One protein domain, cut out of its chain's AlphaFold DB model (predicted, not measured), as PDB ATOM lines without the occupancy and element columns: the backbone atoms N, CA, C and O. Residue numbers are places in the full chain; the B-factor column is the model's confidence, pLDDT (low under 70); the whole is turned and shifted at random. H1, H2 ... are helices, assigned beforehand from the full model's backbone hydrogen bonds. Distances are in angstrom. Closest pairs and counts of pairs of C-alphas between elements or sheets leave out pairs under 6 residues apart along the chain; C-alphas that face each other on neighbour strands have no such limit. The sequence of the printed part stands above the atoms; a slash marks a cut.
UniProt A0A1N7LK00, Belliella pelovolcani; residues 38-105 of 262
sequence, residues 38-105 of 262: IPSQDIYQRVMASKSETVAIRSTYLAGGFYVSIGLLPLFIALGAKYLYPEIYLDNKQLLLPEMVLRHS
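This is residues 38 to 105 of the 262 residues of a protein of Belliella pelovolcani (UniProt A0A1N7LK00). Two helices set end to end, H2 and H3, run nearly in line as one long bar; H1 folds back at one end of it, and H4 and H5 form a small cluster with H3 at the other end. H1 and H4 turn to the same side of the bar, H5 lies across H3, and the bar's middle, residues 61 to 73, is bare. The printed part has 68 residues with five named helices, H1 to H5 in chain order, and no named strand; its class is all helix. It is extended, with a radius of gyration of the C-alphas of 17.5 A, and spans 49 by 21 by 19 A.

Start at Ile 38 and read on to C-alpha 41 at (140.450, 242.113, 302.106), where H1 begins; it covers residues 41 to 48. Next find C-alpha 53 at (149.852, 251.679, 312.959); from there H2, residues 53 to 70, runs 25.3 A. After Gly 71 comes H3, residues 72 to 84, 18.7 A long. Past Tyr 85 you meet H4, residues 86 to 91. H5, residues 96 to 104, is 12.0 A long and ends at C-alpha 104, (121.607, 223.317, 329.580).

Look first at H1 and H2, which only just touch, and only at the corner by their link, with 3 pairs of C-alphas within 8 A. H2 takes part with residues 53 to 56 alone, and the closest C-alphas are those of Val 47 and Ala 56, 5.4 A apart. The two helices run opposite ways at a steep tilt of 50 degrees. H2 and H3 meet only through their link. H3 and H4 only just touch, again only at the corner, with 3 pairs of C-alphas within 8 A; residues 81 to 82 of H3 alone take part. Their closest C-alphas, those of Lys 82 and Tyr 89, are 5.6 A apart, and their lines are about perpendicular at 75 degrees. H3 and H5 touch, closest at the C-alphas of Ala 78 and Leu 97, 6.4 A apart, and are about perpendicular at 74 degrees. H4 and H5 are close but not clearly touching, with the C-alphas of Tyr 89 and Leu 96 closest at 6.2 A. H1 is apart from H3, H4 and H5. In H1, H2, H4 and H5 every O i to N i+4 pair is within hydrogen-bond range; in H3 it is 8 of 9.

Go to Ser 52 and Glu 87 for the two C-alphas farthest apart, 49.7 A. Residues 61 to 73, of which 61 to 70 belong to H2, stand free. The four links between the helices are tight, and the printed part has no cut. The mean pLDDT of the printed part is 88.9, and no printed residue is under 70.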
ATOM      1  N   ILE A  38     146.095 235.916 304.986       92.56
ATOM      2  CA  ILE A  38     146.929 237.131 304.879       92.56
ATOM      3  C   ILE A  38     146.461 238.064 303.748       92.56
ATOM      4  O   ILE A  38     146.338 239.260 304.002       92.56
ATOM      5  N   PRO A  39     146.150 237.576 302.530       92.88
ATOM      6  CA  PRO A  39     145.688 238.441 301.447       92.88
ATOM      7  C   PRO A  39     144.231 238.916 301.607       92.88
ATOM      8  O   PRO A  39     143.705 239.550 300.694       92.88
ATOM      9  N   SER A  40     143.545 238.560 302.702       90.62
ATOM     10  CA  SER A  40     142.104 238.780 302.863       90.62
ATOM     11  C   SER A  40     141.752 240.254 303.022       90.62
ATOM     12  O   SER A  40     142.330 240.999 303.819       90.62
ATOM     13  N   GLN A  41     140.791 240.700 302.216       89.81
ATOM     14  CA  GLN A  41     140.450 242.113 302.106       89.81
ATOM     15  C   GLN A  41     139.825 242.669 303.391       89.81
ATOM     16  O   GLN A  41     140.006 243.842 303.703       89.81
ATOM     17  N   ASP A  42     139.104 241.855 304.153       87.19
ATOM     18  CA  ASP A  42     138.498 242.242 305.425       87.19
ATOM     19  C   ASP A  42     139.548 242.559 306.503       87.19
ATOM     20  O   ASP A  42     139.356 243.502 307.279       87.19
ATOM     21  N   ILE A  43     140.699 241.874 306.509       88.69
ATOM     22  CA  ILE A  43     141.831 242.240 307.373       88.69
ATOM     23  C   ILE A  43     142.396 243.599 306.950       88.69
ATOM     24  O   ILE A  43     142.557 244.488 307.791       88.69
ATOM     25  N   TYR A  44     142.634 243.805 305.651       89.31
ATOM     26  CA  TYR A  44     143.139 245.085 305.146       89.31
ATOM     27  C   TYR A  44     142.185 246.244 305.426       89.31
ATOM     28  O   TYR A  44     142.637 247.319 305.816       89.31
ATOM     29  N   GLN A  45     140.873 246.035 305.302       89.62
ATOM     30  CA  GLN A  45     139.874 247.044 305.648       89.62
ATOM     31  C   GLN A  45     139.990 247.482 307.110       89.62
ATOM     32  O   GLN A  45     139.947 248.677 307.396       89.62
ATOM     33  N   ARG A  46     140.188 246.541 308.040       89.69
ATOM     34  CA  ARG A  46     140.330 246.845 309.474       89.69
ATOM     35  C   ARG A  46     141.642 247.561 309.785       89.69
ATOM     36  O   ARG A  46     141.651 248.524 310.554       89.69
ATOM     37  N   VAL A  47     142.740 247.128 309.169       91.38
ATOM     38  CA  VAL A  47     144.052 247.765 309.342       91.38
ATOM     39  C   VAL A  47     144.034 249.191 308.790       91.38
ATOM     40  O   VAL A  47     144.450 250.112 309.483       91.38
ATOM     41  N   MET A  48     143.480 249.405 307.594       91.06
ATOM     42  CA  MET A  48     143.425 250.731 306.964       91.06
ATOM     43  C   MET A  48     142.420 251.679 307.631       91.06
ATOM     44  O   MET A  48     142.597 252.892 307.575       91.06
ATOM     45  N   ALA A  49     141.388 251.150 308.293       91.88
ATOM     46  CA  ALA A  49     140.462 251.939 309.107       91.88
ATOM     47  C   ALA A  49     141.006 252.264 310.514       91.88
ATOM     48  O   ALA A  49     140.381 253.022 311.261       91.88
ATOM     49  N   SER A  50     142.146 251.688 310.907       94.75
ATOM     50  CA  SER A  50     142.743 251.935 312.219       94.75
ATOM     51  C   SER A  50     143.330 253.343 312.304       94.75
ATOM     52  O   SER A  50     143.948 253.845 311.371       94.75
ATOM     53  N   LYS A  51     143.181 253.984 313.471       95.38
ATOM     54  CA  LYS A  51     143.635 255.371 313.695       95.38
ATOM     55  C   LYS A  51     145.151 255.558 313.573       95.38
ATOM     56  O   LYS A  51     145.609 256.669 313.329       95.38
ATOM     57  N   SER A  52     145.926 254.506 313.823       96.88
ATOM     58  CA  SER A  52     147.380 254.504 313.690       96.88
ATOM     59  C   SER A  52     147.904 253.079 313.550       96.88
ATOM     60  O   SER A  52     147.229 252.115 313.925       96.88
ATOM     61  N   GLU A  53     149.139 252.954 313.070       95.62
ATOM     62  CA  GLU A  53     149.852 251.679 312.959       95.62
ATOM     63  C   GLU A  53     149.925 250.942 314.305       95.62
ATOM     64  O   GLU A  53     149.588 249.763 314.398       95.62
ATOM     65  N   THR A  54     150.268 251.655 315.385       96.81
ATOM     66  CA  THR A  54     150.336 251.080 316.736       96.81
ATOM     67  C   THR A  54     148.999 250.484 317.176       96.81
ATOM     68  O   THR A  54     148.977 249.433 317.818       96.81
ATOM     69  N   VAL A  55     147.881 251.141 316.845       96.44
ATOM     70  CA  VAL A  55     146.540 250.627 317.159       96.44
ATOM     71  C   VAL A  55     146.246 249.378 316.338       96.44
ATOM     72  O   VAL A  55     145.802 248.389 316.921       96.44
ATOM     73  N   ALA A  56     146.551 249.383 315.037       95.31
ATOM     74  CA  ALA A  56     146.366 248.216 314.178       95.31
ATOM     75  C   ALA A  56     147.120 246.997 314.738       95.31
ATOM     76  O   ALA A  56     146.504 245.974 315.027       95.31
ATOM     77  N   ILE A  57     148.420 247.138 315.022       95.56
ATOM     78  CA  ILE A  57     149.267 246.054 315.544       95.56
ATOM     79  C   ILE A  57     148.750 245.528 316.891       95.56
ATOM     80  O   ILE A  57     148.564 244.323 317.064       95.56
ATOM     81  N   ARG A  58     148.490 246.422 317.856       96.12
ATOM     82  CA  ARG A  58     148.015 246.021 319.191       96.12
ATOM     83  C   ARG A  58     146.653 245.337 319.127       96.12
ATOM     84  O   ARG A  58     146.447 244.355 319.834       96.12
ATOM     85  N   SER A  59     145.747 245.829 318.280       94.31
ATOM     86  CA  SER A  59     144.425 245.227 318.100       94.31
ATOM     87  C   SER A  59     144.510 243.815 317.519       94.31
ATOM     88  O   SER A  59     143.797 242.933 317.992       94.31
ATOM     89  N   THR A  60     145.438 243.562 316.589       92.50
ATOM     90  CA  THR A  60     145.669 242.229 316.016       92.50
ATOM     91  C   THR A  60     146.213 241.249 317.053       92.50
ATOM     92  O   THR A  60     145.696 240.139 317.167       92.50
ATOM     93  N   TYR A  61     147.200 241.648 317.864       94.12
ATOM     94  CA  TYR A  61     147.707 240.783 318.940       94.12
ATOM     95  C   TYR A  61     146.642 240.487 319.997       94.12
ATOM     96  O   TYR A  61     146.506 239.347 320.437       94.12
ATOM     97  N   LEU A  62     145.855 241.495 320.371       94.50
ATOM     98  CA  LEU A  62     144.753 241.336 321.314       94.50
ATOM     99  C   LEU A  62     143.665 240.405 320.755       94.50
ATOM    100  O   LEU A  62     143.191 239.525 321.470       94.50
ATOM    101  N   ALA A  63     143.326 240.534 319.470       91.19
ATOM    102  CA  ALA A  63     142.404 239.631 318.788       91.19
ATOM    103  C   ALA A  63     142.928 238.187 318.756       91.19
ATOM    104  O   ALA A  63     142.171 237.266 319.053       91.19
ATOM    105  N   GLY A  64     144.221 237.981 318.478       92.12
ATOM    106  CA  GLY A  64     144.857 236.662 318.560       92.12
ATOM    107  C   GLY A  64     144.797 236.069 319.972       92.12
ATOM    108  O   GLY A  64     144.468 234.896 320.142       92.12
ATOM    109  N   GLY A  65     145.023 236.894 320.998       94.06
ATOM    110  CA  GLY A  65     144.877 236.494 322.398       94.06
ATOM    111  C   GLY A  65     143.448 236.068 322.750       94.06
ATOM    112  O   GLY A  65     143.253 235.025 323.379       94.06
ATOM    113  N   PHE A  66     142.436 236.818 322.304       91.62
ATOM    114  CA  PHE A  66     141.033 236.427 322.473       91.62
ATOM    115  C   PHE A  66     140.665 235.174 321.685       91.62
ATOM    116  O   PHE A  66     139.927 234.338 322.200       91.62
ATOM    117  N   TYR A  67     141.209 235.003 320.482       89.06
ATOM    118  CA  TYR A  67     140.976 233.810 319.678       89.06
ATOM    119  C   TYR A  67     141.466 232.549 320.399       89.06
ATOM    120  O   TYR A  67     140.719 231.583 320.515       89.06
ATOM    121  N   VAL A  68     142.680 232.575 320.959       88.00
ATOM    122  CA  VAL A  68     143.228 231.428 321.701       88.00
ATOM    123  C   VAL A  68     142.529 231.230 323.047       88.00
ATOM    124  O   VAL A  68     142.260 230.100 323.425       88.00
ATOM    125  N   SER A  69     142.207 232.292 323.786       89.50
ATOM    126  CA  SER A  69     141.600 232.146 325.120       89.50
ATOM    127  C   SER A  69     140.108 231.801 325.065       89.50
ATOM    128  O   SER A  69     139.680 230.797 325.630       89.50
ATOM    129  N   ILE A  70     139.307 232.610 324.369       88.94
ATOM    130  CA  ILE A  70     137.847 232.463 324.310       88.94
ATOM    131  C   ILE A  70     137.453 231.408 323.272       88.94
ATOM    132  O   ILE A  70     136.517 230.649 323.506       88.94
ATOM    133  N   GLY A  71     138.180 231.305 322.153       85.62
ATOM    134  CA  GLY A  71     137.881 230.341 321.087       85.62
ATOM    135  C   GLY A  71     138.077 228.873 321.480       85.62
ATOM    136  O   GLY A  71     137.501 227.994 320.842       85.62
ATOM    137  N   LEU A  72     138.811 228.587 322.561       85.69
ATOM    138  CA  LEU A  72     138.913 227.233 323.117       85.69
ATOM    139  C   LEU A  72     137.656 226.803 323.890       85.69
ATOM    140  O   LEU A  72     137.388 225.605 323.985       85.69
ATOM    141  N   LEU A  73     136.859 227.745 324.416       88.38
ATOM    142  CA  LEU A  73     135.682 227.410 325.228       88.38
ATOM    143  C   LEU A  73     134.633 226.608 324.436       88.38
ATOM    144  O   LEU A  73     134.218 225.553 324.921       88.38
ATOM    145  N   PRO A  74     134.231 227.009 323.211       86.62
ATOM    146  CA  PRO A  74     133.290 226.220 322.423       86.62
ATOM    147  C   PRO A  74     133.851 224.851 322.018       86.62
ATOM    148  O   PRO A  74     133.105 223.879 321.970       86.62
ATOM    149  N   LEU A  75     135.163 224.732 321.779       84.00
ATOM    150  CA  LEU A  75     135.787 223.441 321.467       84.00
ATOM    151  C   LEU A  75     135.710 222.474 322.654       84.00
ATOM    152  O   LEU A  75     135.405 221.296 322.468       84.00
ATOM    153  N   PHE A  76     135.917 222.975 323.873       83.62
ATOM    154  CA  PHE A  76     135.768 222.173 325.083       83.62
ATOM    155  C   PHE A  76     134.322 221.701 325.283       83.62
ATOM    156  O   PHE A  76     134.085 220.523 325.558       83.62
ATOM    157  N   ILE A  77     133.345 222.594 325.077       86.25
ATOM    158  CA  ILE A  77     131.918 222.241 325.137       86.25
ATOM    159  C   ILE A  77     131.585 221.188 324.074       86.25
ATOM    160  O   ILE A  77     130.916 220.208 324.387       86.25
ATOM    161  N   ALA A  78     132.077 221.345 322.843       83.88
ATOM    162  CA  ALA A  78     131.842 220.395 321.760       83.88
ATOM    163  C   ALA A  78     132.433 219.005 322.055       83.88
ATOM    164  O   ALA A  78     131.795 217.995 321.755       83.88
ATOM    165  N   LEU A  79     133.614 218.937 322.678       82.50
ATOM    166  CA  LEU A  79     134.224 217.673 323.096       82.50
ATOM    167  C   LEU A  79     133.375 216.963 324.163       82.50
ATOM    168  O   LEU A  79     133.109 215.770 324.038       82.50
ATOM    169  N   GLY A  80     132.909 217.699 325.177       83.50
ATOM    170  CA  GLY A  80     132.009 217.154 326.198       83.50
ATOM    171  C   GLY A  80     130.658 216.722 325.619       83.50
ATOM    172  O   GLY A  80     130.167 215.638 325.927       83.50
ATOM    173  N   ALA A  81     130.087 217.529 324.724       84.19
ATOM    174  CA  ALA A  81     128.819 217.245 324.062       84.19
ATOM    175  C   ALA A  81     128.890 216.000 323.169       84.19
ATOM    176  O   ALA A  81     127.955 215.212 323.160       84.19
ATOM    177  N   LYS A  82     130.015 215.766 322.481       82.31
ATOM    178  CA  LYS A  82     130.233 214.544 321.693       82.31
ATOM    179  C   LYS A  82     130.140 213.269 322.543       82.31
ATOM    180  O   LYS A  82     129.685 212.247 322.040       82.31
ATOM    181  N   TYR A  83     130.592 213.320 323.796       81.38
ATOM    182  CA  TYR A  83     130.539 212.178 324.711       81.38
ATOM    183  C   TYR A  83     129.154 211.995 325.342       81.38
ATOM    184  O   TYR A  83     128.663 210.876 325.434       81.38
ATOM    185  N   LEU A  84     128.531 213.094 325.773       83.12
ATOM    186  CA  LEU A  84     127.255 213.063 326.494       83.12
ATOM    187  C   LEU A  84     126.031 212.934 325.573       83.12
ATOM    188  O   LEU A  84     125.029 212.368 325.995       83.12
ATOM    189  N   TYR A  85     126.120 213.449 324.343       85.56
ATOM    190  CA  TYR A  85     125.034 213.514 323.355       85.56
ATOM    191  C   TYR A  85     125.508 213.064 321.962       85.56
ATOM    192  O   TYR A  85     125.533 213.861 321.010       85.56
ATOM    193  N   PRO A  86     125.938 211.798 321.814       81.69
ATOM    194  CA  PRO A  86     126.448 211.283 320.546       81.69
ATOM    195  C   PRO A  86     125.421 211.382 319.409       81.69
ATOM    196  O   PRO A  86     125.804 211.603 318.263       81.69
ATOM    197  N   GLU A  87     124.124 211.291 319.704       84.38
ATOM    198  CA  GLU A  87     123.039 211.418 318.730       84.38
ATOM    199  C   GLU A  87     122.989 212.802 318.068       84.38
ATOM    200  O   GLU A  87     122.861 212.888 316.848       84.38
ATOM    201  N   ILE A  88     123.188 213.882 318.833       78.94
ATOM    202  CA  ILE A  88     123.217 215.255 318.295       78.94
ATOM    203  C   ILE A  88     124.468 215.454 317.437       78.94
ATOM    204  O   ILE A  88     124.425 216.077 316.377       78.94
ATOM    205  N   TYR A  89     125.601 214.917 317.898       77.62
ATOM    206  CA  TYR A  89     126.869 215.009 317.182       77.62
ATOM    207  C   TYR A  89     126.826 214.304 315.819       77.62
ATOM    208  O   TYR A  89     127.427 214.788 314.857       77.62
ATOM    209  N   LEU A  90     126.148 213.155 315.744       78.56
ATOM    210  CA  LEU A  90     126.010 212.379 314.513       78.56
ATOM    211  C   LEU A  90     125.021 213.011 313.531       78.56
ATOM    212  O   LEU A  90     125.266 212.936 312.330       78.56
ATOM    213  N   ASP A  91     123.961 213.649 314.032       82.50
ATOM    214  CA  ASP A  91     122.956 214.310 313.197       82.50
ATOM    215  C   ASP A  91     123.486 215.617 312.587       82.50
ATOM    216  O   ASP A  91     123.578 215.758 311.365       82.50
ATOM    217  N   ASN A  92     123.922 216.571 313.421       81.94
ATOM    218  CA  ASN A  92     124.443 217.843 312.927       81.94
ATOM    219  C   ASN A  92     125.518 218.456 313.835       81.94
ATOM    220  O   ASN A  92     125.249 219.194 314.788       81.94
ATOM    221  N   LYS A  93     126.779 218.249 313.442       83.56
ATOM    222  CA  LYS A  93     127.970 218.766 314.139       83.56
ATOM    223  C   LYS A  93     127.973 220.290 314.322       83.56
ATOM    224  O   LYS A  93     128.577 220.773 315.276       83.56
ATOM    225  N   GLN A  94     127.338 221.050 313.430       85.12
ATOM    226  CA  GLN A  94     127.341 222.517 313.483       85.12
ATOM    227  C   GLN A  94     126.327 223.074 314.487       85.12
ATOM    228  O   GLN A  94     126.543 224.151 315.040       85.12
ATOM    229  N   LEU A  95     125.244 222.336 314.749       86.44
ATOM    230  CA  LEU A  95     124.205 222.728 315.704       86.44
ATOM    231  C   LEU A  95     124.515 222.300 317.139       86.44
ATOM    232  O   LEU A  95     123.813 222.713 318.058       86.44
ATOM    233  N   LEU A  96     125.596 221.546 317.346       88.31
ATOM    234  CA  LEU A  96     125.974 221.011 318.648       88.31
ATOM    235  C   LEU A  96     126.060 222.102 319.725       88.31
ATOM    236  O   LEU A  96     125.475 221.968 320.791       88.31
ATOM    237  N   LEU A  97     126.752 223.210 319.451       89.62
ATOM    238  CA  LEU A  97     126.897 224.300 320.420       89.62
ATOM    239  C   LEU A  97     125.571 225.019 320.731       89.62
ATOM    240  O   LEU A  97     125.249 225.141 321.915       89.62
ATOM    241  N   PRO A  98     124.786 225.467 319.729       91.38
ATOM    242  CA  PRO A  98     123.438 225.985 319.960       91.38
ATOM    243  C   PRO A  98     122.543 225.047 320.781       91.38
ATOM    244  O   PRO A  98     121.908 225.497 321.733       91.38
ATOM    245  N   GLU A  99     122.535 223.751 320.464       90.75
ATOM    246  CA  GLU A  99     121.753 222.737 321.184       90.75
ATOM    247  C   GLU A  99     122.177 222.620 322.648       90.75
ATOM    248  O   GLU A  99     121.333 222.597 323.542       90.75
ATOM    249  N   MET A 100     123.484 222.625 322.925       92.06
ATOM    250  CA  MET A 100     123.985 222.590 324.300       92.06
ATOM    251  C   MET A 100     123.522 223.804 325.107       92.06
ATOM    252  O   MET A 100     123.150 223.664 326.273       92.06
ATOM    253  N   VAL A 101     123.496 224.990 324.495       93.00
ATOM    254  CA  VAL A 101     122.986 226.204 325.146       93.00
ATOM    255  C   VAL A 101     121.481 226.094 325.392       93.00
ATOM    256  O   VAL A 101     121.029 226.396 326.497       93.00
ATOM    257  N   LEU A 102     120.699 225.622 324.418       93.38
ATOM    258  CA  LEU A 102     119.249 225.450 324.574       93.38
ATOM    259  C   LEU A 102     118.887 224.432 325.662       93.38
ATOM    260  O   LEU A 102     117.964 224.669 326.438       93.38
ATOM    261  N   ARG A 103     119.624 223.319 325.750       91.31
ATOM    262  CA  ARG A 103     119.334 222.226 326.691       91.31
ATOM    263  C   ARG A 103     119.810 222.495 328.116       91.31
ATOM    264  O   ARG A 103     119.180 222.026 329.059       91.31
ATOM    265  N   HIS A 104     120.920 223.218 328.284       91.31
ATOM    266  CA  HIS A 104     121.607 223.317 329.580       91.31
ATOM    267  C   HIS A 104     121.686 224.718 330.176       91.31
ATOM    268  O   HIS A 104     122.199 224.867 331.284       91.31
ATOM    269  N   SER A 105     121.194 225.747 329.485       92.50
ATOM    270  CA  SER A 105     121.220 227.116 330.004       92.50
ATOM    271  C   SER A 105     119.822 227.684 330.237       92.50
ATOM    272  O   SER A 105     118.853 227.287 329.592       92.50
TER     273      SER A 105